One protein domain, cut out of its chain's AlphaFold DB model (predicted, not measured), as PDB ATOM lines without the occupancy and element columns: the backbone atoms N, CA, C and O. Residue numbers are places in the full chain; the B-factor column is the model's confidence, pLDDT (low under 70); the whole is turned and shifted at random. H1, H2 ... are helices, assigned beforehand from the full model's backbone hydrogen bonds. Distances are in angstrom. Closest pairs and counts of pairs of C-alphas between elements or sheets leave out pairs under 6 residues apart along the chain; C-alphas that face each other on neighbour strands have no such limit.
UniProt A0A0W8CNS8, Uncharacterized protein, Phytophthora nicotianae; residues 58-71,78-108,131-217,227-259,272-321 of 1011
ATOM      1  N   TRP A  58      -9.891 -42.277 -16.187       78.31
ATOM      2  CA  TRP A  58     -10.822 -43.183 -15.495       78.31
ATOM      3  C   TRP A  58     -11.492 -44.139 -16.479       78.31
ATOM      4  O   TRP A  58     -11.530 -45.340 -16.240       78.31
ATOM      5  N   LEU A  59     -12.000 -43.612 -17.593       83.38
ATOM      6  CA  LEU A  59     -12.675 -44.399 -18.613       83.38
ATOM      7  C   LEU A  59     -11.731 -45.434 -19.231       83.38
ATOM      8  O   LEU A  59     -12.101 -46.602 -19.311       83.38
ATOM      9  N   PHE A  60     -10.505 -45.046 -19.594       85.25
ATOM     10  CA  PHE A  60      -9.506 -45.999 -20.084       85.25
ATOM     11  C   PHE A  60      -9.134 -47.031 -19.017       85.25
ATOM     12  O   PHE A  60      -9.037 -48.209 -19.334       85.25
ATOM     13  N   GLY A  61      -9.005 -46.630 -17.746       78.38
ATOM     14  CA  GLY A  61      -8.785 -47.567 -16.640       78.38
ATOM     15  C   GLY A  61      -9.937 -48.559 -16.436       78.38
ATOM     16  O   GLY A  61      -9.695 -49.731 -16.155       78.38
ATOM     17  N   ARG A  62     -11.192 -48.128 -16.617       80.25
ATOM     18  CA  ARG A  62     -12.362 -49.009 -16.518       80.25
ATOM     19  C   ARG A  62     -12.451 -49.969 -17.705       80.25
ATOM     20  O   ARG A  62     -12.737 -51.143 -17.501       80.25
ATOM     21  N   LEU A  63     -12.157 -49.501 -18.917       81.31
ATOM     22  CA  LEU A  63     -12.081 -50.354 -20.108       81.31
ATOM     23  C   LEU A  63     -10.947 -51.381 -19.994       81.31
ATOM     24  O   LEU A  63     -11.169 -52.561 -20.245       81.31
ATOM     25  N   GLU A  64      -9.772 -50.964 -19.517       80.81
ATOM     26  CA  GLU A  64      -8.648 -51.854 -19.209       80.81
ATOM     27  C   GLU A  64      -9.085 -53.009 -18.284       80.81
ATOM     28  O   GLU A  64      -8.725 -54.158 -18.524       80.81
ATOM     29  N   GLN A  65      -9.910 -52.742 -17.262       76.44
ATOM     30  CA  GLN A  65     -10.441 -53.780 -16.363       76.44
ATOM     31  C   GLN A  65     -11.403 -54.748 -17.048       76.44
ATOM     32  O   GLN A  65     -11.310 -55.951 -16.805       76.44
ATOM     33  N   VAL A  66     -12.301 -54.235 -17.894       76.19
ATOM     34  CA  VAL A  66     -13.232 -55.068 -18.673       76.19
ATOM     35  C   VAL A  66     -12.451 -56.056 -19.538       76.19
ATOM     36  O   VAL A  66     -12.805 -57.227 -19.606       76.19
ATOM     37  N   PHE A  67     -11.342 -55.620 -20.140       74.94
ATOM     38  CA  PHE A  67     -10.496 -56.501 -20.948       74.94
ATOM     39  C   PHE A  67      -9.603 -57.434 -20.109       74.94
ATOM     40  O   PHE A  67      -9.230 -58.506 -20.585       74.94
ATOM     41  N   LYS A  68      -9.281 -57.070 -18.859       68.25
ATOM     42  CA  LYS A  68      -8.401 -57.842 -17.960       68.25
ATOM     43  C   LYS A  68      -9.102 -59.002 -17.232       68.25
ATOM     44  O   LYS A  68      -8.423 -59.962 -16.865       68.25
ATOM     45  N   ARG A  69     -10.425 -58.958 -17.012       55.78
ATOM     46  CA  ARG A  69     -11.196 -60.048 -16.369       55.78
ATOM     47  C   ARG A  69     -11.311 -61.287 -17.278       55.78
ATOM     48  O   ARG A  69     -12.314 -61.504 -17.949       55.78
ATOM     49  N   SER A  70     -10.293 -62.149 -17.258       48.72
ATOM     50  CA  SER A  70     -10.345 -63.515 -17.818       48.72
ATOM     51  C   SER A  70      -9.844 -64.605 -16.857       48.72
ATOM     52  O   SER A  70      -9.622 -65.744 -17.260       48.72
ATOM     53  N   GLY A  71      -9.718 -64.279 -15.567       40.62
ATOM     54  CA  GLY A  71      -9.088 -65.125 -14.553       40.62
ATOM     55  C   GLY A  71     -10.022 -65.791 -13.544       40.62
ATOM     56  O   GLY A  71      -9.669 -65.806 -12.385       40.62
ATOM     57  N   ALA A  78     -13.179 -63.068 -23.439       56.66
ATOM     58  CA  ALA A  78     -13.111 -62.029 -22.401       56.66
ATOM     59  C   ALA A  78     -14.287 -61.036 -22.502       56.66
ATOM     60  O   ALA A  78     -14.923 -60.737 -21.494       56.66
ATOM     61  N   VAL A  79     -14.650 -60.637 -23.729       65.31
ATOM     62  CA  VAL A  79     -15.857 -59.860 -24.060       65.31
ATOM     63  C   VAL A  79     -16.510 -60.473 -25.307       65.31
ATOM     64  O   VAL A  79     -15.818 -60.820 -26.263       65.31
ATOM     65  N   LEU A  80     -17.838 -60.621 -25.324       66.62
ATOM     66  CA  LEU A  80     -18.590 -61.065 -26.506       66.62
ATOM     67  C   LEU A  80     -18.929 -59.853 -27.388       66.62
ATOM     68  O   LEU A  80     -19.964 -59.227 -27.193       66.62
ATOM     69  N   LEU A  81     -18.048 -59.527 -28.336       71.69
ATOM     70  CA  LEU A  81     -18.296 -58.523 -29.382       71.69
ATOM     71  C   LEU A  81     -18.221 -59.157 -30.778       71.69
ATOM     72  O   LEU A  81     -17.544 -60.179 -30.982       71.69
ATOM     73  N   ARG A  82     -18.877 -58.517 -31.749       73.25
ATOM     74  CA  ARG A  82     -18.783 -58.842 -33.179       73.25
ATOM     75  C   ARG A  82     -17.425 -58.454 -33.747       73.25
ATOM     76  O   ARG A  82     -16.742 -57.573 -33.223       73.25
ATOM     77  N   LYS A  83     -17.032 -59.080 -34.864       74.62
ATOM     78  CA  LYS A  83     -15.741 -58.792 -35.528       74.62
ATOM     79  C   LYS A  83     -15.622 -57.306 -35.916       74.62
ATOM     80  O   LYS A  83     -14.572 -56.715 -35.693       74.62
ATOM     81  N   SER A  84     -16.700 -56.687 -36.405       75.81
ATOM     82  CA  SER A  84     -16.731 -55.262 -36.775       75.81
ATOM     83  C   SER A  84     -16.438 -54.331 -35.593       75.81
ATOM     84  O   SER A  84     -15.604 -53.436 -35.718       75.81
ATOM     85  N   SER A  85     -17.061 -54.572 -34.437       77.94
ATOM     86  CA  SER A  85     -16.852 -53.792 -33.211       77.94
ATOM     87  C   SER A  85     -15.447 -53.978 -32.636       77.94
ATOM     88  O   SER A  85     -14.836 -53.015 -32.172       77.94
ATOM     89  N   TRP A  86     -14.904 -55.204 -32.699       76.62
ATOM     90  CA  TRP A  86     -13.511 -55.490 -32.334       76.62
ATOM     91  C   TRP A  86     -12.532 -54.684 -33.195       76.62
ATOM     92  O   TRP A  86     -11.664 -53.988 -32.669       76.62
ATOM     93  N   GLU A  87     -12.687 -54.727 -34.518       77.19
ATOM     94  CA  GLU A  87     -11.839 -53.962 -35.434       77.19
ATOM     95  C   GLU A  87     -12.001 -52.448 -35.252       77.19
ATOM     96  O   GLU A  87     -11.030 -51.698 -35.354       77.19
ATOM     97  N   GLU A  88     -13.217 -51.974 -34.975       81.38
ATOM     98  CA  GLU A  88     -13.476 -50.560 -34.733       81.38
ATOM     99  C   GLU A  88     -12.792 -50.061 -33.458       81.38
ATOM    100  O   GLU A  88     -12.133 -49.019 -33.501       81.38
ATOM    101  N   PHE A  89     -12.884 -50.804 -32.349       81.50
ATOM    102  CA  PHE A  89     -12.151 -50.481 -31.126       81.50
ATOM    103  C   PHE A  89     -10.642 -50.534 -31.344       81.50
ATOM    104  O   PHE A  89      -9.952 -49.609 -30.925       81.50
ATOM    105  N   HIS A  90     -10.132 -51.547 -32.051       78.75
ATOM    106  CA  HIS A  90      -8.709 -51.639 -32.371       78.75
ATOM    107  C   HIS A  90      -8.220 -50.407 -33.145       78.75
ATOM    108  O   HIS A  90      -7.262 -49.751 -32.731       78.75
ATOM    109  N   ARG A  91      -8.911 -50.044 -34.238       80.44
ATOM    110  CA  ARG A  91      -8.591 -48.844 -35.034       80.44
ATOM    111  C   ARG A  91      -8.685 -47.580 -34.192       80.44
ATOM    112  O   ARG A  91      -7.856 -46.687 -34.336       80.44
ATOM    113  N   PHE A  92      -9.693 -47.488 -33.330       83.94
ATOM    114  CA  PHE A  92      -9.891 -46.337 -32.466       83.94
ATOM    115  C   PHE A  92      -8.768 -46.196 -31.431       83.94
ATOM    116  O   PHE A  92      -8.138 -45.145 -31.387       83.94
ATOM    117  N   PHE A  93      -8.455 -47.237 -30.655       82.50
ATOM    118  CA  PHE A  93      -7.376 -47.193 -29.664       82.50
ATOM    119  C   PHE A  93      -6.008 -46.984 -30.314       82.50
ATOM    120  O   PHE A  93      -5.241 -46.154 -29.834       82.50
ATOM    121  N   SER A  94      -5.734 -47.648 -31.440       78.50
ATOM    122  CA  SER A  94      -4.502 -47.435 -32.212       78.50
ATOM    123  C   SER A  94      -4.378 -45.987 -32.683       78.50
ATOM    124  O   SER A  94      -3.316 -45.385 -32.566       78.50
ATOM    125  N   ARG A  95      -5.479 -45.381 -33.153       81.50
ATOM    126  CA  ARG A  95      -5.508 -43.967 -33.547       81.50
ATOM    127  C   ARG A  95      -5.314 -43.029 -32.360       81.50
ATOM    128  O   ARG A  95      -4.617 -42.032 -32.504       81.50
ATOM    129  N   GLU A  96      -5.932 -43.308 -31.215       81.25
ATOM    130  CA  GLU A  96      -5.771 -42.496 -30.005       81.25
ATOM    131  C   GLU A  96      -4.339 -42.587 -29.453       81.25
ATOM    132  O   GLU A  96      -3.772 -41.557 -29.103       81.25
ATOM    133  N   VAL A  97      -3.717 -43.775 -29.431       80.75
ATOM    134  CA  VAL A  97      -2.287 -43.939 -29.090       80.75
ATOM    135  C   VAL A  97      -1.407 -43.234 -30.126       80.75
ATOM    136  O   VAL A  97      -0.440 -42.561 -29.766       80.75
ATOM    137  N   GLY A  98      -1.802 -43.297 -31.400       74.69
ATOM    138  CA  GLY A  98      -1.174 -42.596 -32.519       74.69
ATOM    139  C   GLY A  98      -1.153 -41.066 -32.390       74.69
ATOM    140  O   GLY A  98      -0.366 -40.396 -33.051       74.69
ATOM    141  N   LYS A  99      -1.982 -40.482 -31.510       76.88
ATOM    142  CA  LYS A  99      -1.920 -39.046 -31.169       76.88
ATOM    143  C   LYS A  99      -0.784 -38.686 -30.216       76.88
ATOM    144  O   LYS A  99      -0.655 -37.514 -29.886       76.88
ATOM    145  N   PHE A 100      -0.049 -39.675 -29.715       72.94
ATOM    146  CA  PHE A 100       1.110 -39.505 -28.841       72.94
ATOM    147  C   PHE A 100       2.375 -40.049 -29.511       72.94
ATOM    148  O   PHE A 100       3.427 -39.410 -29.454       72.94
ATOM    149  N   VAL A 101       2.250 -41.197 -30.182       73.56
ATOM    150  CA  VAL A 101       3.337 -41.940 -30.829       73.56
ATOM    151  C   VAL A 101       3.127 -41.960 -32.338       73.56
ATOM    152  O   VAL A 101       2.018 -42.209 -32.790       73.56
ATOM    153  N   VAL A 102       4.180 -41.753 -33.124       67.19
ATOM    154  CA  VAL A 102       4.148 -41.944 -34.579       67.19
ATOM    155  C   VAL A 102       4.733 -43.329 -34.889       67.19
ATOM    156  O   VAL A 102       5.930 -43.525 -34.667       67.19
ATOM    157  N   PRO A 103       3.924 -44.302 -35.352       54.78
ATOM    158  CA  PRO A 103       4.402 -45.648 -35.650       54.78
ATOM    159  C   PRO A 103       5.450 -45.668 -36.769       54.78
ATOM    160  O   PRO A 103       5.423 -44.864 -37.703       54.78
ATOM    161  N   THR A 104       6.360 -46.633 -36.685       52.00
ATOM    162  CA  THR A 104       7.534 -46.795 -37.553       52.00
ATOM    163  C   THR A 104       7.179 -46.944 -39.038       52.00
ATOM    164  O   THR A 104       7.927 -46.497 -39.903       52.00
ATOM    165  N   THR A 105       6.024 -47.536 -39.347       48.34
ATOM    166  CA  THR A 105       5.562 -47.830 -40.713       48.34
ATOM    167  C   THR A 105       5.088 -46.594 -41.481       48.34
ATOM    168  O   THR A 105       5.313 -46.524 -42.685       48.34
ATOM    169  N   SER A 106       4.525 -45.579 -40.812       43.75
ATOM    170  CA  SER A 106       4.125 -44.320 -41.465       43.75
ATOM    171  C   SER A 106       5.289 -43.350 -41.683       43.75
ATOM    172  O   SER A 106       5.219 -42.505 -42.570       43.75
ATOM    173  N   ALA A 107       6.372 -43.481 -40.907       40.22
ATOM    174  CA  ALA A 107       7.575 -42.655 -41.051       40.22
ATOM    175  C   ALA A 107       8.450 -43.061 -42.253       40.22
ATOM    176  O   ALA A 107       9.149 -42.219 -42.810       40.22
ATOM    177  N   ILE A 108       8.403 -44.334 -42.666       40.91
ATOM    178  CA  ILE A 108       9.183 -44.855 -43.804       40.91
ATOM    179  C   ILE A 108       8.558 -44.438 -45.148       40.91
ATOM    180  O   ILE A 108       9.269 -44.251 -46.129       40.91
ATOM    181  N   PHE A 131       7.742 -38.958 -31.504       67.56
ATOM    182  CA  PHE A 131       6.586 -38.563 -30.698       67.56
ATOM    183  C   PHE A 131       5.873 -37.401 -31.386       67.56
ATOM    184  O   PHE A 131       6.514 -36.474 -31.881       67.56
ATOM    185  N   SER A 132       4.546 -37.438 -31.414       67.06
ATOM    186  CA  SER A 132       3.743 -36.325 -31.937       67.06
ATOM    187  C   SER A 132       3.895 -35.059 -31.079       67.06
ATOM    188  O   SER A 132       4.226 -35.135 -29.890       67.06
ATOM    189  N   SER A 133       3.620 -33.885 -31.658       65.31
ATOM    190  CA  SER A 133       3.585 -32.652 -30.870       65.31
ATOM    191  C   SER A 133       2.460 -32.713 -29.831       65.31
ATOM    192  O   SER A 133       1.276 -32.803 -30.156       65.31
ATOM    193  N   LEU A 134       2.846 -32.602 -28.560       72.19
ATOM    194  CA  LEU A 134       1.931 -32.526 -27.422       72.19
ATOM    195  C   LEU A 134       1.261 -31.137 -27.289       72.19
ATOM    196  O   LEU A 134       0.461 -30.926 -26.378       72.19
ATOM    197  N   ASP A 135       1.551 -30.183 -28.186       70.25
ATOM    198  CA  ASP A 135       1.079 -28.791 -28.106       70.25
ATOM    199  C   ASP A 135      -0.451 -28.673 -28.081       70.25
ATOM    200  O   ASP A 135      -0.993 -27.884 -27.306       70.25
ATOM    201  N   ALA A 136      -1.161 -29.500 -28.852       68.31
ATOM    202  CA  ALA A 136      -2.626 -29.516 -28.859       68.31
ATOM    203  C   ALA A 136      -3.219 -29.952 -27.504       68.31
ATOM    204  O   ALA A 136      -4.221 -29.394 -27.053       68.31
ATOM    205  N   PHE A 137      -2.579 -30.907 -26.822       66.81
ATOM    206  CA  PHE A 137      -3.002 -31.363 -25.495       66.81
ATOM    207  C   PHE A 137      -2.691 -30.328 -24.407       66.81
ATOM    208  O   PHE A 137      -3.496 -30.151 -23.490       66.81
ATOM    209  N   TYR A 138      -1.576 -29.598 -24.523       65.38
ATOM    210  CA  TYR A 138      -1.249 -28.507 -23.598       65.38
ATOM    211  C   TYR A 138      -2.175 -27.306 -23.740       65.38
ATOM    212  O   TYR A 138      -2.535 -26.707 -22.730       65.38
ATOM    213  N   GLN A 139      -2.593 -26.966 -24.963       68.62
ATOM    214  CA  GLN A 139      -3.566 -25.889 -25.180       68.62
ATOM    215  C   GLN A 139      -4.890 -26.160 -24.454       68.62
ATOM    216  O   GLN A 139      -5.545 -25.224 -24.002       68.62
ATOM    217  N   GLN A 140      -5.257 -27.433 -24.295       64.88
ATOM    218  CA  GLN A 140      -6.453 -27.856 -23.566       64.88
ATOM    219  C   GLN A 140      -6.227 -27.962 -22.046       64.88
ATOM    220  O   GLN A 140      -7.174 -27.803 -21.283       64.88
ATOM    221  N   ASN A 141      -4.985 -28.189 -21.598       61.38
ATOM    222  CA  ASN A 141      -4.623 -28.459 -20.202       61.38
ATOM    223  C   ASN A 141      -3.451 -27.580 -19.728       61.38
ATOM    224  O   ASN A 141      -2.390 -28.077 -19.349       61.38
ATOM    225  N   ALA A 142      -3.646 -26.258 -19.738       67.75
ATOM    226  CA  ALA A 142      -2.634 -25.252 -19.397       67.75
ATOM    227  C   ALA A 142      -2.368 -25.125 -17.878       67.75
ATOM    228  O   ALA A 142      -2.401 -24.030 -17.311       67.75
ATOM    229  N   SER A 143      -2.152 -26.242 -17.184       75.56
ATOM    230  CA  SER A 143      -1.812 -26.271 -15.761       75.56
ATOM    231  C   SER A 143      -0.812 -27.384 -15.449       75.56
ATOM    232  O   SER A 143      -0.673 -28.346 -16.200       75.56
ATOM    233  N   LEU A 144      -0.115 -27.264 -14.314       75.19
ATOM    234  CA  LEU A 144       0.858 -28.262 -13.859       75.19
ATOM    235  C   LEU A 144       0.198 -29.627 -13.579       75.19
ATOM    236  O   LEU A 144       0.732 -30.663 -13.964       75.19
ATOM    237  N   ASP A 145      -0.991 -29.618 -12.970       75.69
ATOM    238  CA  ASP A 145      -1.799 -30.825 -12.758       75.69
ATOM    239  C   ASP A 145      -2.340 -31.383 -14.085       75.69
ATOM    240  O   ASP A 145      -2.399 -32.597 -14.267       75.69
ATOM    241  N   GLY A 146      -2.684 -30.511 -15.040       77.81
ATOM    242  CA  GLY A 146      -3.076 -30.896 -16.396       77.81
ATOM    243  C   GLY A 146      -1.947 -31.598 -17.153       77.81
ATOM    244  O   GLY A 146      -2.171 -32.631 -17.778       77.81
ATOM    245  N   ALA A 147      -0.713 -31.107 -17.020       78.31
ATOM    246  CA  ALA A 147       0.475 -31.747 -17.578       78.31
ATOM    247  C   ALA A 147       0.726 -33.142 -16.976       78.31
ATOM    248  O   ALA A 147       1.006 -34.089 -17.710       78.31
ATOM    249  N   ALA A 148       0.572 -33.302 -15.658       79.88
ATOM    250  CA  ALA A 148       0.669 -34.612 -15.012       79.88
ATOM    251  C   ALA A 148      -0.464 -35.565 -15.450       79.88
ATOM    252  O   ALA A 148      -0.229 -36.755 -15.678       79.88
ATOM    253  N   ALA A 149      -1.682 -35.044 -15.632       79.06
ATOM    254  CA  ALA A 149      -2.832 -35.817 -16.091       79.06
ATOM    255  C   ALA A 149      -2.640 -36.392 -17.505       79.06
ATOM    256  O   ALA A 149      -3.065 -37.520 -17.749       79.06
ATOM    257  N   ILE A 150      -1.955 -35.675 -18.410       81.88
ATOM    258  CA  ILE A 150      -1.643 -36.161 -19.768       81.88
ATOM    259  C   ILE A 150      -0.877 -37.489 -19.715       81.88
ATOM    260  O   ILE A 150      -1.241 -38.434 -20.414       81.88
ATOM    261  N   GLY A 151       0.145 -37.596 -18.861       78.25
ATOM    262  CA  GLY A 151       0.917 -38.833 -18.741       78.25
ATOM    263  C   GLY A 151       0.102 -39.997 -18.170       78.25
ATOM    264  O   GLY A 151       0.228 -41.122 -18.649       78.25
ATOM    265  N   LEU A 152      -0.811 -39.730 -17.227       77.81
ATOM    266  CA  LEU A 152      -1.738 -40.747 -16.715       77.81
ATOM    267  C   LEU A 152      -2.736 -41.213 -17.790       77.81
ATOM    268  O   LEU A 152      -3.004 -42.410 -17.898       77.81
ATOM    269  N   VAL A 153      -3.278 -40.286 -18.590       82.00
ATOM    270  CA  VAL A 153      -4.162 -40.610 -19.725       82.00
ATOM    271  C   VAL A 153      -3.421 -41.480 -20.733       82.00
ATOM    272  O   VAL A 153      -3.944 -42.526 -21.109       82.00
ATOM    273  N   PHE A 154      -2.197 -41.097 -21.111       84.94
ATOM    274  CA  PHE A 154      -1.359 -41.877 -22.019       84.94
ATOM    275  C   PHE A 154      -1.095 -43.290 -21.482       84.94
ATOM    276  O   PHE A 154      -1.353 -44.268 -22.180       84.94
ATOM    277  N   GLN A 155      -0.661 -43.413 -20.223       83.75
ATOM    278  CA  GLN A 155      -0.418 -44.709 -19.584       83.75
ATOM    279  C   GLN A 155      -1.676 -45.593 -19.596       83.75
ATOM    280  O   GLN A 155      -1.614 -46.775 -19.929       83.75
ATOM    281  N   LYS A 156      -2.838 -45.039 -19.235       83.44
ATOM    282  CA  LYS A 156      -4.112 -45.773 -19.212       83.44
ATOM    283  C   LYS A 156      -4.554 -46.204 -20.603       83.44
ATOM    284  O   LYS A 156      -4.989 -47.336 -20.770       83.44
ATOM    285  N   LEU A 157      -4.425 -45.322 -21.586       86.50
ATOM    286  CA  LEU A 157      -4.770 -45.592 -22.975       86.50
ATOM    287  C   LEU A 157      -3.888 -46.700 -23.568       86.50
ATOM    288  O   LEU A 157      -4.412 -47.655 -24.137       86.50
ATOM    289  N   LEU A 158      -2.569 -46.604 -23.393       84.50
ATOM    290  CA  LEU A 158      -1.625 -47.593 -23.908       84.50
ATOM    291  C   LEU A 158      -1.798 -48.957 -23.213       84.50
ATOM    292  O   LEU A 158      -1.838 -49.987 -23.880       84.50
ATOM    293  N   SER A 159      -1.995 -48.967 -21.891       82.06
ATOM    294  CA  SER A 159      -2.319 -50.190 -21.143       82.06
ATOM    295  C   SER A 159      -3.653 -50.801 -21.601       82.06
ATOM    296  O   SER A 159      -3.732 -52.006 -21.826       82.06
ATOM    297  N   CYS A 160      -4.686 -49.978 -21.828       84.19
ATOM    298  CA  CYS A 160      -5.979 -50.422 -22.352       84.19
ATOM    299  C   CYS A 160      -5.849 -51.069 -23.740       84.19
ATOM    300  O   CYS A 160      -6.450 -52.117 -23.958       84.19
ATOM    301  N   LEU A 161      -5.055 -50.493 -24.653       84.25
ATOM    302  CA  LEU A 161      -4.788 -51.083 -25.971       84.25
ATOM    303  C   LEU A 161      -4.118 -52.460 -25.842       84.25
ATOM    304  O   LEU A 161      -4.570 -53.421 -26.457       84.25
ATOM    305  N   ILE A 162      -3.095 -52.585 -24.994       78.00
ATOM    306  CA  ILE A 162      -2.378 -53.854 -24.795       78.00
ATOM    307  C   ILE A 162      -3.293 -54.925 -24.183       78.00
ATOM    308  O   ILE A 162      -3.287 -56.072 -24.633       78.00
ATOM    309  N   GLN A 163      -4.114 -54.573 -23.186       77.62
ATOM    310  CA  GLN A 163      -5.084 -55.511 -22.601       77.62
ATOM    311  C   GLN A 163      -6.189 -55.885 -23.596       77.62
ATOM    312  O   GLN A 163      -6.633 -57.031 -23.620       77.62
ATOM    313  N   PHE A 164      -6.605 -54.950 -24.450       79.75
ATOM    314  CA  PHE A 164      -7.558 -55.211 -25.524       79.75
ATOM    315  C   PHE A 164      -7.002 -56.204 -26.555       79.75
ATOM    316  O   PHE A 164      -7.667 -57.185 -26.885       79.75
ATOM    317  N   GLU A 165      -5.760 -56.015 -27.011       76.00
ATOM    318  CA  GLU A 165      -5.079 -56.964 -27.901       76.00
ATOM    319  C   GLU A 165      -4.921 -58.348 -27.248       76.00
ATOM    320  O   GLU A 165      -5.138 -59.375 -27.895       76.00
ATOM    321  N   LYS A 166      -4.615 -58.399 -25.944       72.81
ATOM    322  CA  LYS A 166      -4.561 -59.651 -25.170       72.81
ATOM    323  C   LYS A 166      -5.920 -60.358 -25.134       72.81
ATOM    324  O   LYS A 166      -5.989 -61.565 -25.367       72.81
ATOM    325  N   ALA A 167      -6.994 -59.619 -24.864       72.06
ATOM    326  CA  ALA A 167      -8.354 -60.146 -24.860       72.06
ATOM    327  C   ALA A 167      -8.753 -60.699 -26.240       72.06
ATOM    328  O   ALA A 167      -9.348 -61.778 -26.321       72.06
ATOM    329  N   ALA A 168      -8.364 -60.015 -27.321       70.00
ATOM    330  CA  ALA A 168      -8.602 -60.459 -28.692       70.00
ATOM    331  C   ALA A 168      -7.894 -61.794 -29.002       70.00
ATOM    332  O   ALA A 168      -8.530 -62.721 -29.510       70.00
ATOM    333  N   LEU A 169      -6.618 -61.938 -28.615       66.12
ATOM    334  CA  LEU A 169      -5.852 -63.185 -28.775       66.12
ATOM    335  C   LEU A 169      -6.470 -64.363 -27.999       66.12
ATOM    336  O   LEU A 169      -6.504 -65.491 -28.494       66.12
ATOM    337  N   GLN A 170      -6.993 -64.114 -26.794       65.62
ATOM    338  CA  GLN A 170      -7.637 -65.144 -25.970       65.62
ATOM    339  C   GLN A 170      -9.014 -65.570 -26.508       65.62
ATOM    340  O   GLN A 170      -9.382 -66.739 -26.391       65.62
ATOM    341  N   SER A 171      -9.768 -64.645 -27.113       64.19
ATOM    342  CA  SER A 171     -11.143 -64.865 -27.580       64.19
ATOM    343  C   SER A 171     -11.247 -65.887 -28.722       64.19
ATOM    344  O   SER A 171     -12.238 -66.611 -28.771       64.19
ATOM    345  N   LYS A 172     -10.241 -65.988 -29.613       60.97
ATOM    346  CA  LYS A 172     -10.135 -66.856 -30.824       60.97
ATOM    347  C   LYS A 172     -11.287 -66.781 -31.853       60.97
ATOM    348  O   LYS A 172     -11.049 -66.976 -33.042       60.97
ATOM    349  N   ARG A 173     -12.527 -66.512 -31.440       59.47
ATOM    350  CA  ARG A 173     -13.735 -66.312 -32.254       59.47
ATOM    351  C   ARG A 173     -14.551 -65.143 -31.689       59.47
ATOM    352  O   ARG A 173     -14.545 -64.919 -30.479       59.47
ATOM    353  N   SER A 174     -15.226 -64.400 -32.562       62.94
ATOM    354  CA  SER A 174     -16.178 -63.341 -32.196       62.94
ATOM    355  C   SER A 174     -17.528 -63.924 -31.756       62.94
ATOM    356  O   SER A 174     -17.761 -65.130 -31.889       62.94
ATOM    357  N   SER A 175     -18.449 -63.076 -31.278       63.97
ATOM    358  CA  SER A 175     -19.839 -63.477 -30.982       63.97
ATOM    359  C   SER A 175     -20.554 -64.115 -32.181       63.97
ATOM    360  O   SER A 175     -21.417 -64.969 -31.996       63.97
ATOM    361  N   ASP A 176     -20.157 -63.744 -33.400       64.19
ATOM    362  CA  ASP A 176     -20.736 -64.234 -34.657       64.19
ATOM    363  C   ASP A 176     -20.046 -65.515 -35.166       64.19
ATOM    364  O   ASP A 176     -20.303 -65.977 -36.276       64.19
ATOM    365  N   GLY A 177     -19.128 -66.091 -34.382       59.94
ATOM    366  CA  GLY A 177     -18.407 -67.322 -34.715       59.94
ATOM    367  C   GLY A 177     -17.282 -67.155 -35.742       59.94
ATOM    368  O   GLY A 177     -16.614 -68.140 -36.068       59.94
ATOM    369  N   LEU A 178     -17.038 -65.933 -36.221       67.12
ATOM    370  CA  LEU A 178     -15.944 -65.626 -37.140       67.12
ATOM    371  C   LEU A 178     -14.601 -65.624 -36.396       67.12
ATOM    372  O   LEU A 178     -14.542 -65.168 -35.250       67.12
ATOM    373  N   PRO A 179     -13.511 -66.105 -37.022       59.91
ATOM    374  CA  PRO A 179     -12.184 -65.962 -36.449       59.91
ATOM    375  C   PRO A 179     -11.860 -64.472 -36.320       59.91
ATOM    376  O   PRO A 179     -11.972 -63.700 -37.279       59.91
ATOM    377  N   ILE A 180     -11.473 -64.078 -35.111       63.19
ATOM    378  CA  ILE A 180     -10.772 -62.818 -34.904       63.19
ATOM    379  C   ILE A 180      -9.361 -63.127 -35.396       63.19
ATOM    380  O   ILE A 180      -8.641 -63.871 -34.733       63.19
ATOM    381  N   GLU A 181      -9.020 -62.691 -36.610       55.47
ATOM    382  CA  GLU A 181      -7.648 -62.799 -37.105       55.47
ATOM    383  C   GLU A 181      -6.765 -62.086 -36.090       55.47
ATOM    384  O   GLU A 181      -6.892 -60.878 -35.882       55.47
ATOM    385  N   GLY A 182      -5.937 -62.858 -35.386       50.72
ATOM    386  CA  GLY A 182      -4.872 -62.272 -34.600       50.72
ATOM    387  C   GLY A 182      -4.022 -61.472 -35.568       50.72
ATOM    388  O   GLY A 182      -3.552 -62.023 -36.562       50.72
ATOM    389  N   LEU A 183      -3.840 -60.182 -35.289       50.16
ATOM    390  CA  LEU A 183      -2.635 -59.484 -35.729       50.16
ATOM    391  C   LEU A 183      -1.485 -60.458 -35.453       50.16
ATOM    392  O   LEU A 183      -1.406 -60.955 -34.322       50.16
ATOM    393  N   ASN A 184      -0.700 -60.839 -36.469       48.22
ATOM    394  CA  ASN A 184       0.369 -61.815 -36.256       48.22
ATOM    395  C   ASN A 184       1.213 -61.358 -35.061       48.22
ATOM    396  O   ASN A 184       1.346 -60.159 -34.811       48.22
ATOM    397  N   GLU A 185       1.835 -62.289 -34.339       43.34
ATOM    398  CA  GLU A 185       2.748 -61.953 -33.233       43.34
ATOM    399  C   GLU A 185       3.880 -60.987 -33.658       43.34
ATOM    400  O   GLU A 185       4.481 -60.335 -32.807       43.34
ATOM    401  N   ASN A 186       4.089 -60.831 -34.971       43.72
ATOM    402  CA  ASN A 186       5.044 -59.930 -35.612       43.72
ATOM    403  C   ASN A 186       4.470 -58.554 -36.046       43.72
ATOM    404  O   ASN A 186       5.247 -57.725 -36.504       43.72
ATOM    405  N   ASP A 187       3.161 -58.287 -35.911       44.78
ATOM    406  CA  ASP A 187       2.464 -57.153 -36.566       44.78
ATOM    407  C   ASP A 187       2.007 -56.015 -35.626       44.78
ATOM    408  O   ASP A 187       1.430 -55.030 -36.088       44.78
ATOM    409  N   SER A 188       2.223 -56.081 -34.305       59.31
ATOM    410  CA  SER A 188       1.909 -54.917 -33.454       59.31
ATOM    411  C   SER A 188       3.080 -53.928 -33.446       59.31
ATOM    412  O   SER A 188       3.906 -53.960 -32.527       59.31
ATOM    413  N   ASP A 189       3.115 -53.031 -34.440       66.25
ATOM    414  CA  ASP A 189       4.091 -51.932 -34.581       66.25
ATOM    415  C   ASP A 189       4.354 -51.205 -33.252       66.25
ATOM    416  O   ASP A 189       5.487 -50.861 -32.931       66.25
ATOM    417  N   ILE A 190       3.311 -51.022 -32.433       71.12
ATOM    418  CA  ILE A 190       3.378 -50.314 -31.146       71.12
ATOM    419  C   ILE A 190       4.164 -51.102 -30.087       71.12
ATOM    420  O   ILE A 190       4.919 -50.502 -29.323       71.12
ATOM    421  N   LYS A 191       4.037 -52.436 -30.025       71.06
ATOM    422  CA  LYS A 191       4.817 -53.243 -29.066       71.06
ATOM    423  C   LYS A 191       6.289 -53.268 -29.438       71.06
ATOM    424  O   LYS A 191       7.126 -53.142 -28.548       71.06
ATOM    425  N   GLN A 192       6.590 -53.419 -30.727       72.19
ATOM    426  CA  GLN A 192       7.968 -53.387 -31.207       72.19
ATOM    427  C   GLN A 192       8.578 -52.004 -30.972       72.19
ATOM    428  O   GLN A 192       9.656 -51.910 -30.400       72.19
ATOM    429  N   TRP A 193       7.831 -50.933 -31.263       76.81
ATOM    430  CA  TRP A 193       8.232 -49.560 -30.956       76.81
ATOM    431  C   TRP A 193       8.537 -49.345 -29.465       76.81
ATOM    432  O   TRP A 193       9.540 -48.719 -29.134       76.81
ATOM    433  N   LEU A 194       7.717 -49.887 -28.553       76.25
ATOM    434  CA  LEU A 194       7.959 -49.794 -27.106       76.25
ATOM    435  C   LEU A 194       9.245 -50.510 -26.680       76.25
ATOM    436  O   LEU A 194      10.007 -49.966 -25.879       76.25
ATOM    437  N   VAL A 195       9.479 -51.720 -27.195       73.06
ATOM    438  CA  VAL A 195      10.696 -52.494 -26.912       73.06
ATOM    439  C   VAL A 195      11.916 -51.756 -27.457       73.06
ATOM    440  O   VAL A 195      12.860 -51.512 -26.714       73.06
ATOM    441  N   ASP A 196      11.859 -51.316 -28.711       73.81
ATOM    442  CA  ASP A 196      12.938 -50.596 -29.380       73.81
ATOM    443  C   ASP A 196      13.271 -49.271 -28.662       73.81
ATOM    444  O   ASP A 196      14.444 -48.927 -28.497       73.81
ATOM    445  N   LEU A 197      12.257 -48.543 -28.173       76.31
ATOM    446  CA  LEU A 197      12.437 -47.281 -27.448       76.31
ATOM    447  C   LEU A 197      13.140 -47.507 -26.107       76.31
ATOM    448  O   LEU A 197      14.066 -46.777 -25.749       76.31
ATOM    449  N   VAL A 198      12.699 -48.518 -25.358       73.75
ATOM    450  CA  VAL A 198      13.272 -48.863 -24.053       73.75
ATOM    451  C   VAL A 198      14.661 -49.490 -24.189       73.75
ATOM    452  O   VAL A 198      15.449 -49.403 -23.252       73.75
ATOM    453  N   SER A 199      15.014 -50.041 -25.349       73.00
ATOM    454  CA  SER A 199      16.378 -50.492 -25.643       73.00
ATOM    455  C   SER A 199      17.347 -49.319 -25.847       73.00
ATOM    456  O   SER A 199      18.549 -49.474 -25.641       73.00
ATOM    457  N   ASN A 200      16.859 -48.119 -26.194       78.44
ATOM    458  CA  ASN A 200      17.685 -46.936 -26.449       78.44
ATOM    459  C   ASN A 200      17.456 -45.819 -25.410       78.44
ATOM    460  O   ASN A 200      16.835 -44.786 -25.680       78.44
ATOM    461  N   TRP A 201      18.019 -45.994 -24.207       76.56
ATOM    462  CA  TRP A 201      17.877 -45.018 -23.113       76.56
ATOM    463  C   TRP A 201      18.415 -43.626 -23.458       76.56
ATOM    464  O   TRP A 201      17.866 -42.636 -22.982       76.56
ATOM    465  N   LYS A 202      19.469 -43.525 -24.286       76.69
ATOM    466  CA  LYS A 202      20.017 -42.224 -24.702       76.69
ATOM    467  C   LYS A 202      18.936 -41.435 -25.434       76.69
ATOM    468  O   LYS A 202      18.641 -40.315 -25.024       76.69
ATOM    469  N   TYR A 203      18.312 -42.030 -26.449       77.44
ATOM    470  CA  TYR A 203      17.228 -41.382 -27.180       77.44
ATOM    471  C   TYR A 203      16.037 -41.061 -26.270       77.44
ATOM    472  O   TYR A 203      15.564 -39.925 -26.240       77.44
ATOM    473  N   PHE A 204      15.606 -42.036 -25.467       81.75
ATOM    474  CA  PHE A 204      14.486 -41.873 -24.545       81.75
ATOM    475  C   PHE A 204      14.675 -40.678 -23.594       81.75
ATOM    476  O   PHE A 204      13.769 -39.858 -23.439       81.75
ATOM    477  N   PHE A 205      15.867 -40.509 -23.014       82.56
ATOM    478  CA  PHE A 205      16.160 -39.384 -22.122       82.56
ATOM    479  C   PHE A 205      16.327 -38.047 -22.836       82.56
ATOM    480  O   PHE A 205      15.895 -37.029 -22.289       82.56
ATOM    481  N   HIS A 206      16.910 -38.031 -24.038       80.69
ATOM    482  CA  HIS A 206      16.989 -36.810 -24.846       80.69
ATOM    483  C   HIS A 206      15.594 -36.327 -25.245       80.69
ATOM    484  O   HIS A 206      15.322 -35.134 -25.152       80.69
ATOM    485  N   TRP A 207      14.674 -37.234 -25.586       82.81
ATOM    486  CA  TRP A 207      13.286 -36.871 -25.862       82.81
ATOM    487  C   TRP A 207      12.583 -36.275 -24.635       82.81
ATOM    488  O   TRP A 207      11.945 -35.226 -24.738       82.81
ATOM    489  N   ILE A 208      12.726 -36.889 -23.452       82.38
ATOM    490  CA  ILE A 208      12.117 -36.359 -22.219       82.38
ATOM    491  C   ILE A 208      12.629 -34.942 -21.922       82.38
ATOM    492  O   ILE A 208      11.838 -34.068 -21.561       82.38
ATOM    493  N   CYS A 209      13.930 -34.710 -22.116       79.06
ATOM    494  CA  CYS A 209      14.594 -33.429 -21.860       79.06
ATOM    495  C   CYS A 209      14.578 -32.465 -23.060       79.06
ATOM    496  O   CYS A 209      15.182 -31.393 -22.990       79.06
ATOM    497  N   GLN A 210      13.891 -32.809 -24.151       76.44
ATOM    498  CA  GLN A 210      13.807 -31.962 -25.337       76.44
ATOM    499  C   GLN A 210      13.256 -30.579 -24.952       76.44
ATOM    500  O   GLN A 210      12.409 -30.464 -24.066       76.44
ATOM    501  N   ASP A 211      13.756 -29.513 -25.579       70.00
ATOM    502  CA  ASP A 211      13.419 -28.105 -25.280       70.00
ATOM    503  C   ASP A 211      13.900 -27.591 -23.904       70.00
ATOM    504  O   ASP A 211      13.849 -26.389 -23.636       70.00
ATOM    505  N   PHE A 212      14.403 -28.475 -23.037       70.44
ATOM    506  CA  PHE A 212      14.811 -28.157 -21.669       70.44
ATOM    507  C   PHE A 212      16.324 -27.924 -21.518       70.44
ATOM    508  O   PHE A 212      16.756 -27.203 -20.616       70.44
ATOM    509  N   ASP A 213      17.139 -28.437 -22.443       61.16
ATOM    510  CA  ASP A 213      18.597 -28.232 -22.452       61.16
ATOM    511  C   ASP A 213      18.986 -26.747 -22.535       61.16
ATOM    512  O   ASP A 213      19.905 -26.290 -21.852       61.16
ATOM    513  N   ASN A 214      18.220 -25.959 -23.294       56.78
ATOM    514  CA  ASN A 214      18.408 -24.512 -23.405       56.78
ATOM    515  C   ASN A 214      18.013 -23.755 -22.126       56.78
ATOM    516  O   ASN A 214      18.534 -22.670 -21.881       56.78
ATOM    517  N   LEU A 215      17.129 -24.318 -21.297       57.81
ATOM    518  CA  LEU A 215      16.644 -23.700 -20.059       57.81
ATOM    519  C   LEU A 215      17.608 -23.888 -18.888       57.81
ATOM    520  O   LEU A 215      17.815 -22.966 -18.103       57.81
ATOM    521  N   LEU A 216      18.234 -25.061 -18.791       54.44
ATOM    522  CA  LEU A 216      19.198 -25.369 -17.734       54.44
ATOM    523  C   LEU A 216      20.570 -24.720 -17.961       54.44
ATOM    524  O   LEU A 216      21.243 -24.340 -17.003       54.44
ATOM    525  N   ASN A 217      20.965 -24.542 -19.223       54.56
ATOM    526  CA  ASN A 217      22.226 -23.893 -19.585       54.56
ATOM    527  C   ASN A 217      22.174 -22.351 -19.461       54.56
ATOM    528  O   ASN A 217      23.216 -21.703 -19.480       54.56
ATOM    529  N   LYS A 227       6.475 -20.898 -18.816       70.38
ATOM    530  CA  LYS A 227       5.775 -21.973 -18.084       70.38
ATOM    531  C   LYS A 227       5.471 -23.195 -18.970       70.38
ATOM    532  O   LYS A 227       5.369 -24.307 -18.461       70.38
ATOM    533  N   SER A 228       5.367 -22.984 -20.284       71.56
ATOM    534  CA  SER A 228       5.095 -24.000 -21.308       71.56
ATOM    535  C   SER A 228       6.148 -25.112 -21.335       71.56
ATOM    536  O   SER A 228       5.794 -26.289 -21.363       71.56
ATOM    537  N   ALA A 229       7.434 -24.768 -21.272       74.69
ATOM    538  CA  ALA A 229       8.525 -25.734 -21.339       74.69
ATOM    539  C   ALA A 229       8.615 -26.614 -20.078       74.69
ATOM    540  O   ALA A 229       8.917 -27.803 -20.158       74.69
ATOM    541  N   TRP A 230       8.260 -26.065 -18.914       74.88
ATOM    542  CA  TRP A 230       8.178 -26.831 -17.668       74.88
ATOM    543  C   TRP A 230       7.045 -27.848 -17.681       74.88
ATOM    544  O   TRP A 230       7.239 -29.004 -17.308       74.88
ATOM    545  N   TRP A 231       5.856 -27.433 -18.123       78.81
ATOM    546  CA  TRP A 231       4.726 -28.347 -18.268       78.81
ATOM    547  C   TRP A 231       5.037 -29.455 -19.277       78.81
ATOM    548  O   TRP A 231       4.693 -30.608 -19.023       78.81
ATOM    549  N   LYS A 232       5.778 -29.133 -20.348       79.81
ATOM    550  CA  LYS A 232       6.291 -30.117 -21.309       79.81
ATOM    551  C   LYS A 232       7.175 -31.176 -20.656       79.81
ATOM    552  O   LYS A 232       6.934 -32.365 -20.850       79.81
ATOM    553  N   LEU A 233       8.145 -30.764 -19.840       81.56
ATOM    554  CA  LEU A 233       9.030 -31.688 -19.128       81.56
ATOM    555  C   LEU A 233       8.266 -32.590 -18.146       81.56
ATOM    556  O   LEU A 233       8.516 -33.794 -18.090       81.56
ATOM    557  N   VAL A 234       7.319 -32.028 -17.385       82.31
ATOM    558  CA  VAL A 234       6.503 -32.794 -16.427       82.31
ATOM    559  C   VAL A 234       5.674 -33.849 -17.153       82.31
ATOM    560  O   VAL A 234       5.749 -35.027 -16.810       82.31
ATOM    561  N   ALA A 235       4.938 -33.461 -18.191       82.06
ATOM    562  CA  ALA A 235       4.128 -34.390 -18.969       82.06
ATOM    563  C   ALA A 235       4.976 -35.479 -19.645       82.06
ATOM    564  O   ALA A 235       4.634 -36.655 -19.533       82.06
ATOM    565  N   ARG A 236       6.114 -35.129 -20.265       85.06
ATOM    566  CA  ARG A 236       7.053 -36.111 -20.843       85.06
ATOM    567  C   ARG A 236       7.614 -37.068 -19.786       85.06
ATOM    568  O   ARG A 236       7.715 -38.261 -20.052       85.06
ATOM    569  N   SER A 237       7.900 -36.584 -18.575       86.75
ATOM    570  CA  SER A 237       8.359 -37.427 -17.459       86.75
ATOM    571  C   SER A 237       7.284 -38.426 -17.020       86.75
ATOM    572  O   SER A 237       7.581 -39.607 -16.862       86.75
ATOM    573  N   TYR A 238       6.022 -37.995 -16.890       84.56
ATOM    574  CA  TYR A 238       4.910 -38.897 -16.561       84.56
ATOM    575  C   TYR A 238       4.588 -39.883 -17.693       84.56
ATOM    576  O   TYR A 238       4.290 -41.043 -17.410       84.56
ATOM    577  N   ILE A 239       4.687 -39.463 -18.960       85.69
ATOM    578  CA  ILE A 239       4.617 -40.373 -20.113       85.69
ATOM    579  C   ILE A 239       5.738 -41.412 -20.011       85.69
ATOM    580  O   ILE A 239       5.475 -42.602 -20.149       85.69
ATOM    581  N   GLY A 240       6.962 -40.985 -19.687       86.31
ATOM    582  CA  GLY A 240       8.105 -41.872 -19.491       86.31
ATOM    583  C   GLY A 240       7.894 -42.899 -18.372       86.31
ATOM    584  O   GLY A 240       8.137 -44.086 -18.592       86.31
ATOM    585  N   CYS A 241       7.359 -42.492 -17.213       85.25
ATOM    586  CA  CYS A 241       6.952 -43.424 -16.152       85.25
ATOM    587  C   CYS A 241       5.874 -44.403 -16.647       85.25
ATOM    588  O   CYS A 241       5.915 -45.591 -16.334       85.25
ATOM    589  N   GLY A 242       4.911 -43.928 -17.441       83.69
ATOM    590  CA  GLY A 242       3.872 -44.762 -18.043       83.69
ATOM    591  C   GLY A 242       4.432 -45.829 -18.986       83.69
ATOM    592  O   GLY A 242       4.034 -46.988 -18.890       83.69
ATOM    593  N   ILE A 243       5.388 -45.451 -19.841       86.06
ATOM    594  CA  ILE A 243       6.104 -46.363 -20.747       86.06
ATOM    595  C   ILE A 243       6.857 -47.421 -19.938       86.06
ATOM    596  O   ILE A 243       6.687 -48.603 -20.211       86.06
ATOM    597  N   CYS A 244       7.612 -47.028 -18.905       85.56
ATOM    598  CA  CYS A 244       8.348 -47.976 -18.058       85.56
ATOM    599  C   CYS A 244       7.407 -48.999 -17.409       85.56
ATOM    600  O   CYS A 244       7.626 -50.200 -17.540       85.56
ATOM    601  N   ASN A 245       6.315 -48.536 -16.797       83.00
ATOM    602  CA  ASN A 245       5.318 -49.399 -16.164       83.00
ATOM    603  C   ASN A 245       4.725 -50.436 -17.125       83.00
ATOM    604  O   ASN A 245       4.593 -51.611 -16.785       83.00
ATOM    605  N   ILE A 246       4.379 -50.002 -18.337       80.44
ATOM    606  CA  ILE A 246       3.789 -50.865 -19.363       80.44
ATOM    607  C   ILE A 246       4.823 -51.836 -19.925       80.44
ATOM    608  O   ILE A 246       4.516 -53.012 -20.096       80.44
ATOM    609  N   SER A 247       6.052 -51.382 -20.164       81.56
ATOM    610  CA  SER A 247       7.140 -52.246 -20.620       81.56
ATOM    611  C   SER A 247       7.483 -53.312 -19.583       81.56
ATOM    612  O   SER A 247       7.694 -54.462 -19.960       81.56
ATOM    613  N   ILE A 248       7.457 -52.987 -18.283       78.69
ATOM    614  CA  ILE A 248       7.577 -53.992 -17.220       78.69
ATOM    615  C   ILE A 248       6.406 -54.984 -17.310       78.69
ATOM    616  O   ILE A 248       6.653 -56.184 -17.389       78.69
ATOM    617  N   GLU A 249       5.149 -54.523 -17.380       76.38
ATOM    618  CA  GLU A 249       3.971 -55.408 -17.503       76.38
ATOM    619  C   GLU A 249       4.055 -56.331 -18.740       76.38
ATOM    620  O   GLU A 249       3.748 -57.521 -18.656       76.38
ATOM    621  N   MET A 250       4.538 -55.818 -19.877       73.62
ATOM    622  CA  MET A 250       4.748 -56.586 -21.109       73.62
ATOM    623  C   MET A 250       5.870 -57.623 -20.992       73.62
ATOM    624  O   MET A 250       5.719 -58.741 -21.493       73.62
ATOM    625  N   LEU A 251       6.989 -57.275 -20.347       71.31
ATOM    626  CA  LEU A 251       8.091 -58.208 -20.097       71.31
ATOM    627  C   LEU A 251       7.636 -59.369 -19.209       71.31
ATOM    628  O   LEU A 251       7.961 -60.519 -19.503       71.31
ATOM    629  N   MET A 252       6.828 -59.089 -18.182       67.12
ATOM    630  CA  MET A 252       6.253 -60.138 -17.335       67.12
ATOM    631  C   MET A 252       5.282 -61.031 -18.128       67.12
ATOM    632  O   MET A 252       5.287 -62.253 -17.979       67.12
ATOM    633  N   TRP A 253       4.503 -60.460 -19.053       60.44
ATOM    634  CA  TRP A 253       3.525 -61.216 -19.841       60.44
ATOM    635  C   TRP A 253       4.143 -62.282 -20.763       60.44
ATOM    636  O   TRP A 253       3.612 -63.395 -20.828       60.44
ATOM    637  N   LYS A 254       5.279 -62.006 -21.425       55.84
ATOM    638  CA  LYS A 254       5.978 -62.999 -22.278       55.84
ATOM    639  C   LYS A 254       6.352 -64.284 -21.515       55.84
ATOM    640  O   LYS A 254       6.495 -65.337 -22.129       55.84
ATOM    641  N   ARG A 255       6.455 -64.217 -20.183       51.12
ATOM    642  CA  ARG A 255       6.844 -65.326 -19.303       51.12
ATOM    643  C   ARG A 255       5.698 -66.283 -18.954       51.12
ATOM    644  O   ARG A 255       5.937 -67.468 -18.756       51.12
ATOM    645  N   GLN A 256       4.450 -65.804 -18.915       44.59
ATOM    646  CA  GLN A 256       3.276 -66.641 -18.608       44.59
ATOM    647  C   GLN A 256       2.912 -67.617 -19.739       44.59
ATOM    648  O   GLN A 256       2.294 -68.647 -19.482       44.59
ATOM    649  N   VAL A 257       3.273 -67.303 -20.987       40.41
ATOM    650  CA  VAL A 257       2.891 -68.091 -22.173       40.41
ATOM    651  C   VAL A 257       3.836 -69.276 -22.411       40.41
ATOM    652  O   VAL A 257       3.409 -70.292 -22.954       40.41
ATOM    653  N   SER A 258       5.099 -69.191 -21.979       35.53
ATOM    654  CA  SER A 258       6.112 -70.212 -22.273       35.53
ATOM    655  C   SER A 258       6.158 -71.380 -21.284       35.53
ATOM    656  O   SER A 258       6.833 -72.360 -21.578       35.53
ATOM    657  N   GLY A 259       5.449 -71.334 -20.148       33.62
ATOM    658  CA  GLY A 259       5.265 -72.476 -19.232       33.62
ATOM    659  C   GLY A 259       6.539 -73.077 -18.614       33.62
ATOM    660  O   GLY A 259       6.448 -74.030 -17.843       33.62
ATOM    661  N   GLU A 272      19.326 -56.020 -24.268       53.22
ATOM    662  CA  GLU A 272      19.842 -55.492 -22.985       53.22
ATOM    663  C   GLU A 272      18.788 -54.867 -22.025       53.22
ATOM    664  O   GLU A 272      19.111 -53.962 -21.252       53.22
ATOM    665  N   ILE A 273      17.512 -55.281 -22.035       65.31
ATOM    666  CA  ILE A 273      16.488 -54.676 -21.151       65.31
ATOM    667  C   ILE A 273      16.178 -55.586 -19.957       65.31
ATOM    668  O   ILE A 273      15.506 -56.607 -20.094       65.31
ATOM    669  N   SER A 274      16.577 -55.163 -18.752       71.62
ATOM    670  CA  SER A 274      16.172 -55.810 -17.495       71.62
ATOM    671  C   SER A 274      15.033 -55.050 -16.799       71.62
ATOM    672  O   SER A 274      14.952 -53.817 -16.862       71.62
ATOM    673  N   VAL A 275      14.166 -55.765 -16.071       75.25
ATOM    674  CA  VAL A 275      13.122 -55.126 -15.243       75.25
ATOM    675  C   VAL A 275      13.747 -54.203 -14.194       75.25
ATOM    676  O   VAL A 275      13.263 -53.098 -13.970       75.25
ATOM    677  N   TRP A 276      14.879 -54.611 -13.621       75.25
ATOM    678  CA  TRP A 276      15.642 -53.813 -12.665       75.25
ATOM    679  C   TRP A 276      16.137 -52.488 -13.255       75.25
ATOM    680  O   TRP A 276      15.976 -51.440 -12.632       75.25
ATOM    681  N   SER A 277      16.648 -52.509 -14.489       75.25
ATOM    682  CA  SER A 277      17.034 -51.278 -15.181       75.25
ATOM    683  C   SER A 277      15.837 -50.372 -15.466       75.25
ATOM    684  O   SER A 277      15.944 -49.164 -15.290       75.25
ATOM    685  N   LEU A 278      14.681 -50.932 -15.834       78.94
ATOM    686  CA  LEU A 278      13.452 -50.161 -16.038       78.94
ATOM    687  C   LEU A 278      12.946 -49.498 -14.751       78.94
ATOM    688  O   LEU A 278      12.506 -48.351 -14.787       78.94
ATOM    689  N   MET A 279      13.061 -50.179 -13.609       79.06
ATOM    690  CA  MET A 279      12.740 -49.591 -12.306       79.06
ATOM    691  C   MET A 279      13.661 -48.413 -11.973       79.06
ATOM    692  O   MET A 279      13.189 -47.376 -11.516       79.06
ATOM    693  N   GLU A 280      14.963 -48.523 -12.250       77.44
ATOM    694  CA  GLU A 280      15.905 -47.422 -12.008       77.44
ATOM    695  C   GLU A 280      15.661 -46.222 -12.939       77.44
ATOM    696  O   GLU A 280      15.797 -45.064 -12.521       77.44
ATOM    697  N   VAL A 281      15.237 -46.471 -14.183       80.69
ATOM    698  CA  VAL A 281      14.742 -45.424 -15.091       80.69
ATOM    699  C   VAL A 281      13.531 -44.719 -14.471       80.69
ATOM    700  O   VAL A 281      13.481 -43.490 -14.429       80.69
ATOM    701  N   GLU A 282      12.571 -45.472 -13.939       82.19
ATOM    702  CA  GLU A 282      11.374 -44.901 -13.325       82.19
ATOM    703  C   GLU A 282      11.686 -44.095 -12.055       82.19
ATOM    704  O   GLU A 282      11.177 -42.980 -11.906       82.19
ATOM    705  N   PHE A 283      12.577 -44.571 -11.177       79.50
ATOM    706  CA  PHE A 283      13.030 -43.793 -10.016       79.50
ATOM    707  C   PHE A 283      13.764 -42.521 -10.428       79.50
ATOM    708  O   PHE A 283      13.578 -41.470  -9.812       79.50
ATOM    709  N   SER A 284      14.555 -42.581 -11.498       79.69
ATOM    710  CA  SER A 284      15.217 -41.410 -12.072       79.69
ATOM    711  C   SER A 284      14.202 -40.347 -12.508       79.69
ATOM    712  O   SER A 284      14.353 -39.174 -12.159       79.69
ATOM    713  N   LEU A 285      13.125 -40.750 -13.187       85.62
ATOM    714  CA  LEU A 285      12.027 -39.855 -13.571       85.62
ATOM    715  C   LEU A 285      11.234 -39.348 -12.357       85.62
ATOM    716  O   LEU A 285      10.848 -38.180 -12.309       85.62
ATOM    717  N   HIS A 286      11.056 -40.175 -11.326       80.69
ATOM    718  CA  HIS A 286      10.416 -39.754 -10.077       80.69
ATOM    719  C   HIS A 286      11.227 -38.678  -9.345       80.69
ATOM    720  O   HIS A 286      10.662 -37.671  -8.914       80.69
ATOM    721  N   ARG A 287      12.559 -38.823  -9.284       79.75
ATOM    722  CA  ARG A 287      13.474 -37.804  -8.737       79.75
ATOM    723  C   ARG A 287      13.367 -36.486  -9.509       79.75
ATOM    724  O   ARG A 287      13.367 -35.425  -8.880       79.75
ATOM    725  N   VAL A 288      13.219 -36.539 -10.840       81.56
ATOM    726  CA  VAL A 288      12.949 -35.350 -11.671       81.56
ATOM    727  C   VAL A 288      11.647 -34.687 -11.221       81.56
ATOM    728  O   VAL A 288      11.674 -33.522 -10.833       81.56
ATOM    729  N   VAL A 289      10.534 -35.422 -11.157       82.12
ATOM    730  CA  VAL A 289       9.231 -34.885 -10.717       82.12
ATOM    731  C   VAL A 289       9.302 -34.281  -9.307       82.12
ATOM    732  O   VAL A 289       8.786 -33.187  -9.080       82.12
ATOM    733  N   GLN A 290       9.983 -34.932  -8.358       78.50
ATOM    734  CA  GLN A 290      10.135 -34.429  -6.988       78.50
ATOM    735  C   GLN A 290      10.981 -33.152  -6.899       78.50
ATOM    736  O   GLN A 290      10.618 -32.220  -6.173       78.50
ATOM    737  N   LYS A 291      12.107 -33.077  -7.619       77.31
ATOM    738  CA  LYS A 291      12.935 -31.861  -7.661       77.31
ATOM    739  C   LYS A 291      12.201 -30.716  -8.351       77.31
ATOM    740  O   LYS A 291      12.246 -29.594  -7.853       77.31
ATOM    741  N   LEU A 292      11.458 -31.008  -9.421       75.50
ATOM    742  CA  LEU A 292      10.594 -30.031 -10.084       75.50
ATOM    743  C   LEU A 292       9.511 -29.504  -9.131       75.50
ATOM    744  O   LEU A 292       9.317 -28.295  -9.029       75.50
ATOM    745  N   ALA A 293       8.861 -30.389  -8.373       72.81
ATOM    746  CA  ALA A 293       7.833 -30.008  -7.410       72.81
ATOM    747  C   ALA A 293       8.387 -29.200  -6.222       72.81
ATOM    748  O   ALA A 293       7.742 -28.256  -5.778       72.81
ATOM    749  N   SER A 294       9.565 -29.545  -5.694       70.88
ATOM    750  CA  SER A 294      10.133 -28.906  -4.492       70.88
ATOM    751  C   SER A 294      10.833 -27.573  -4.765       70.88
ATOM    752  O   SER A 294      10.654 -26.630  -3.996       70.88
ATOM    753  N   HIS A 295      11.609 -27.474  -5.844       65.81
ATOM    754  CA  HIS A 295      12.375 -26.269  -6.161       65.81
ATOM    755  C   HIS A 295      11.472 -25.152  -6.705       65.81
ATOM    756  O   HIS A 295      11.617 -23.992  -6.328       65.81
ATOM    757  N   TYR A 296      10.480 -25.501  -7.530       62.12
ATOM    758  CA  TYR A 296       9.738 -24.514  -8.320       62.12
ATOM    759  C   TYR A 296       8.315 -24.224  -7.819       62.12
ATOM    760  O   TYR A 296       7.722 -23.229  -8.242       62.12
ATOM    761  N   ALA A 297       7.790 -24.992  -6.850       60.31
ATOM    762  CA  ALA A 297       6.568 -24.608  -6.128       60.31
ATOM    763  C   ALA A 297       6.731 -23.260  -5.404       60.31
ATOM    764  O   ALA A 297       5.781 -22.480  -5.331       60.31
ATOM    765  N   ASN A 298       7.944 -22.964  -4.927       58.56
ATOM    766  CA  ASN A 298       8.265 -21.706  -4.253       58.56
ATOM    767  C   ASN A 298       8.424 -20.528  -5.229       58.56
ATOM    768  O   ASN A 298       8.127 -19.397  -4.857       58.56
ATOM    769  N   GLU A 299       8.860 -20.774  -6.469       58.78
ATOM    770  CA  GLU A 299       9.115 -19.715  -7.458       58.78
ATOM    771  C   GLU A 299       7.865 -19.308  -8.253       58.78
ATOM    772  O   GLU A 299       7.708 -18.140  -8.601       58.78
ATOM    773  N   MET A 300       6.954 -20.248  -8.534       57.75
ATOM    774  CA  MET A 300       5.794 -20.014  -9.411       57.75
ATOM    775  C   MET A 300       4.445 -19.942  -8.676       57.75
ATOM    776  O   MET A 300       3.427 -19.660  -9.308       57.75
ATOM    777  N   GLY A 301       4.412 -20.196  -7.359       56.28
ATOM    778  CA  GLY A 301       3.189 -20.152  -6.542       56.28
ATOM    779  C   GLY A 301       2.167 -21.255  -6.851       56.28
ATOM    780  O   GLY A 301       1.037 -21.200  -6.371       56.28
ATOM    781  N   THR A 302       2.544 -22.255  -7.652       63.12
ATOM    782  CA  THR A 302       1.707 -23.402  -8.026       63.12
ATOM    783  C   THR A 302       2.388 -24.693  -7.589       63.12
ATOM    784  O   THR A 302       3.465 -25.017  -8.087       63.12
ATOM    785  N   SER A 303       1.772 -25.438  -6.672       67.31
ATOM    786  CA  SER A 303       2.265 -26.744  -6.222       67.31
ATOM    787  C   SER A 303       1.592 -27.878  -6.991       67.31
ATOM    788  O   SER A 303       0.367 -27.878  -7.104       67.31
ATOM    789  N   LEU A 304       2.367 -28.866  -7.443       71.88
ATOM    790  CA  LEU A 304       1.824 -30.133  -7.941       71.88
ATOM    791  C   LEU A 304       1.066 -30.834  -6.807       71.88
ATOM    792  O   LEU A 304       1.553 -30.877  -5.669       71.88
ATOM    793  N   SER A 305      -0.116 -31.383  -7.094       69.38
ATOM    794  CA  SER A 305      -0.882 -32.087  -6.067       69.38
ATOM    795  C   SER A 305      -0.083 -33.272  -5.496       69.38
ATOM    796  O   SER A 305       0.618 -33.999  -6.210       69.38
ATOM    797  N   LYS A 306      -0.195 -33.504  -4.179       73.38
ATOM    798  CA  LYS A 306       0.429 -34.675  -3.528       73.38
ATOM    799  C   LYS A 306      -0.040 -35.995  -4.154       73.38
ATOM    800  O   LYS A 306       0.682 -36.984  -4.093       73.38
ATOM    801  N   GLU A 307      -1.232 -35.995  -4.749       69.56
ATOM    802  CA  GLU A 307      -1.813 -37.139  -5.448       69.56
ATOM    803  C   GLU A 307      -1.012 -37.487  -6.706       69.56
ATOM    804  O   GLU A 307      -0.603 -38.634  -6.852       69.56
ATOM    805  N   TYR A 308      -0.691 -36.515  -7.568       71.62
ATOM    806  CA  TYR A 308       0.089 -36.784  -8.782       71.62
ATOM    807  C   TYR A 308       1.528 -37.213  -8.473       71.62
ATOM    808  O   TYR A 308       2.054 -38.108  -9.136       71.62
ATOM    809  N   VAL A 309       2.160 -36.652  -7.435       73.56
ATOM    810  CA  VAL A 309       3.502 -37.087  -6.990       73.56
ATOM    811  C   VAL A 309       3.499 -38.561  -6.556       73.56
ATOM    812  O   VAL A 309       4.444 -39.299  -6.841       73.56
ATOM    813  N   LYS A 310       2.425 -39.005  -5.890       71.69
ATOM    814  CA  LYS A 310       2.228 -40.406  -5.484       71.69
ATOM    815  C   LYS A 310       1.806 -41.313  -6.649       71.69
ATOM    816  O   LYS A 310       2.193 -42.480  -6.667       71.69
ATOM    817  N   ALA A 311       1.047 -40.798  -7.619       69.12
ATOM    818  CA  ALA A 311       0.504 -41.572  -8.737       69.12
ATOM    819  C   ALA A 311       1.592 -42.265  -9.574       69.12
ATOM    820  O   ALA A 311       1.403 -43.411  -9.971       69.12
ATOM    821  N   ALA A 312       2.742 -41.610  -9.776       67.62
ATOM    822  CA  ALA A 312       3.881 -42.205 -10.477       67.62
ATOM    823  C   ALA A 312       4.379 -43.482  -9.772       67.62
ATOM    824  O   ALA A 312       4.415 -44.545 -10.377       67.62
ATOM    825  N   SER A 313       4.635 -43.420  -8.460       69.69
ATOM    826  CA  SER A 313       5.045 -44.596  -7.674       69.69
ATOM    827  C   SER A 313       3.958 -45.671  -7.549       69.69
ATOM    828  O   SER A 313       4.266 -46.851  -7.387       69.69
ATOM    829  N   TYR A 314       2.681 -45.280  -7.621       71.25
ATOM    830  CA  TYR A 314       1.559 -46.215  -7.555       71.25
ATOM    831  C   TYR A 314       1.485 -47.105  -8.805       71.25
ATOM    832  O   TYR A 314       1.151 -48.284  -8.695       71.25
ATOM    833  N   GLY A 315       1.839 -46.565  -9.979       69.56
ATOM    834  CA  GLY A 315       1.953 -47.331 -11.222       69.56
ATOM    835  C   GLY A 315       2.885 -48.531 -11.063       69.56
ATOM    836  O   GLY A 315       2.456 -49.665 -11.278       69.56
ATOM    837  N   LEU A 316       4.099 -48.289 -10.567       75.62
ATOM    838  CA  LEU A 316       5.091 -49.342 -10.358       75.62
ATOM    839  C   LEU A 316       4.668 -50.327  -9.274       75.62
ATOM    840  O   LEU A 316       4.763 -51.541  -9.459       75.62
ATOM    841  N   GLN A 317       4.127 -49.821  -8.160       75.56
ATOM    842  CA  GLN A 317       3.598 -50.672  -7.097       75.56
ATOM    843  C   GLN A 317       2.539 -51.638  -7.646       75.56
ATOM    844  O   GLN A 317       2.580 -52.824  -7.323       75.56
ATOM    845  N   ARG A 318       1.626 -51.170  -8.508       73.00
ATOM    846  CA  ARG A 318       0.595 -52.009  -9.137       73.00
ATOM    847  C   ARG A 318       1.208 -53.146  -9.950       73.00
ATOM    848  O   ARG A 318       0.727 -54.268  -9.822       73.00
ATOM    849  N   VAL A 319       2.231 -52.865 -10.757       72.56
ATOM    850  CA  VAL A 319       2.883 -53.865 -11.618       72.56
ATOM    851  C   VAL A 319       3.614 -54.917 -10.777       72.56
ATOM    852  O   VAL A 319       3.412 -56.113 -10.977       72.56
ATOM    853  N   LEU A 320       4.374 -54.493  -9.762       73.50
ATOM    854  CA  LEU A 320       5.099 -55.402  -8.860       73.50
ATOM    855  C   LEU A 320       4.168 -56.270  -8.003       73.50
ATOM    856  O   LEU A 320       4.510 -57.383  -7.609       73.50
ATOM    857  N   GLN A 321       2.976 -55.762  -7.692       71.81
ATOM    858  CA  GLN A 321       2.011 -56.448  -6.846       71.81
ATOM    859  C   GLN A 321       1.316 -57.639  -7.528       71.81
ATOM    860  O   GLN A 321       0.597 -58.355  -6.834       71.81
TER     861      GLN A 321
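What this domain is: This is residues 58 to 71, 78 to 108, 131 to 217, 227 to 259 and 272 to 321 of the 1011 residues of an uncharacterized protein of Phytophthora nicotianae (UniProt A0A0W8CNS8). The two long helices H9 and H5 run side by side and the same way in the middle of an elongated body, and the helical hairpin of H10 and H11 packs along H9, making a bundle of four with them. H1 and H2 pack on H5 away from H9, H6 crosses H9, and the shorter H7 also packs on H9; residues 254 to 259, of which 254 to 257 belong to H9, stick out. The printed part has 215 residues with eleven named helices, H1 to H11 in order along the chain, and no named strand; the class is all helix. It is compact, with a radius of gyration of the C-alphas of 18.2 A, and its C-alphas span 61 by 37 by 36 A.

How they stand to each other: Begin with H9, residues 227 to 257, which shares the place of hub with H5, residues 144 to 171; each touches five helices. At Gly 151 and Ile 239 you find the closest C-alphas of H5 and H9, 4.2 A apart; the two helices touch at a shallow tilt of 22 degrees, the same way. H10, residues 275 to 300, touches H9 at a shallow tilt of 20 degrees, opposite ways, with the C-alphas of Cys 241 and Glu 282 closest at 5.5 A. H11, residues 306 to 320, touches H9 along residues 238 to 249 of H9 alone, closest at the C-alphas of Asn 245 and Leu 316, 5.8 A. H10 and H11 form a helical hairpin, at a shallow tilt of 3 degrees, closest at the C-alphas of His 286 and Ala 312, 7.0 A. H5, H9, H10 and H11 are a bundle, helices side by side. Look next at H1, residues 58 to 68, which touches H5 at a shallow tilt of 21 degrees, the same way, closest at the C-alphas of Glu 64 and Cys 160, 4.4 A. H2, residues 83 to 97, touches H5 at a shallow tilt of 30 degrees, opposite ways, closest at the C-alphas of Phe 93 and Leu 161, 6.0 A. H4, residues 135 to 140, only just touches H5, with 3 pairs of C-alphas within 8 A, the closest being Tyr 138 and Ala 147 at 7.1 A. H6, residues 189 to 199, touches H9 about perpendicular, at 76 degrees, closest at the C-alphas of Leu 194 and Ser 247, 7.0 A. H7, residues 201 to 208, touches H9 at a steep tilt of 39 degrees, closest at the C-alphas of Ile 208 and Arg 236, 5.3 A. H3, residues 104 to 108, only just touches H6, with 3 pairs of C-alphas within 8 A, the closest being Thr 104 and Asp 189 at 6.9 A; H8, residues 213 to 216, touches no helix. Every O i to N i+4 pair is within hydrogen-bond range in H1, H2, H6 and H7; the counts are 23 of 24 in H5, 24 of 27 in H9, 20 of 22 in H10, 8 of 11 in H11, 1 of 2 in H4 and 0 of 1 in H3, where 0 of 2 O i to N i+3 pairs are within range, and H8 is too short for an i+4 pair.

Where its parts are: Find C-alpha 227 at (5.775, -21.973, -18.084); from there H9 runs 46.4 A to C-alpha 257 at (2.891, -68.091, -22.173). H5 is 40.9 A long, and H10 36.3 A, with a kink of 28 degrees near residue 294. H11 measures 21.9 A, H2 21.0 A, H6 15.3 A and H1 15.1 A, from C-alpha 58 at (-10.822, -43.183, -15.495).

The domain as a whole: The C-alphas of Gly 177 and Glu 299, 61.4 A apart, are the two farthest apart. Four cuts part the printed residues: C-alphas 71 and 78 are 9.3 A apart, 108 and 131 14.8 A, 217 and 227 16.6 A, and 259 and 272 22.7 A. The link from H5 to H6, residues 172 to 188, is long. The mean pLDDT of the printed part is 71.2, and 75 residues are under 70, among them residues 169 to 189.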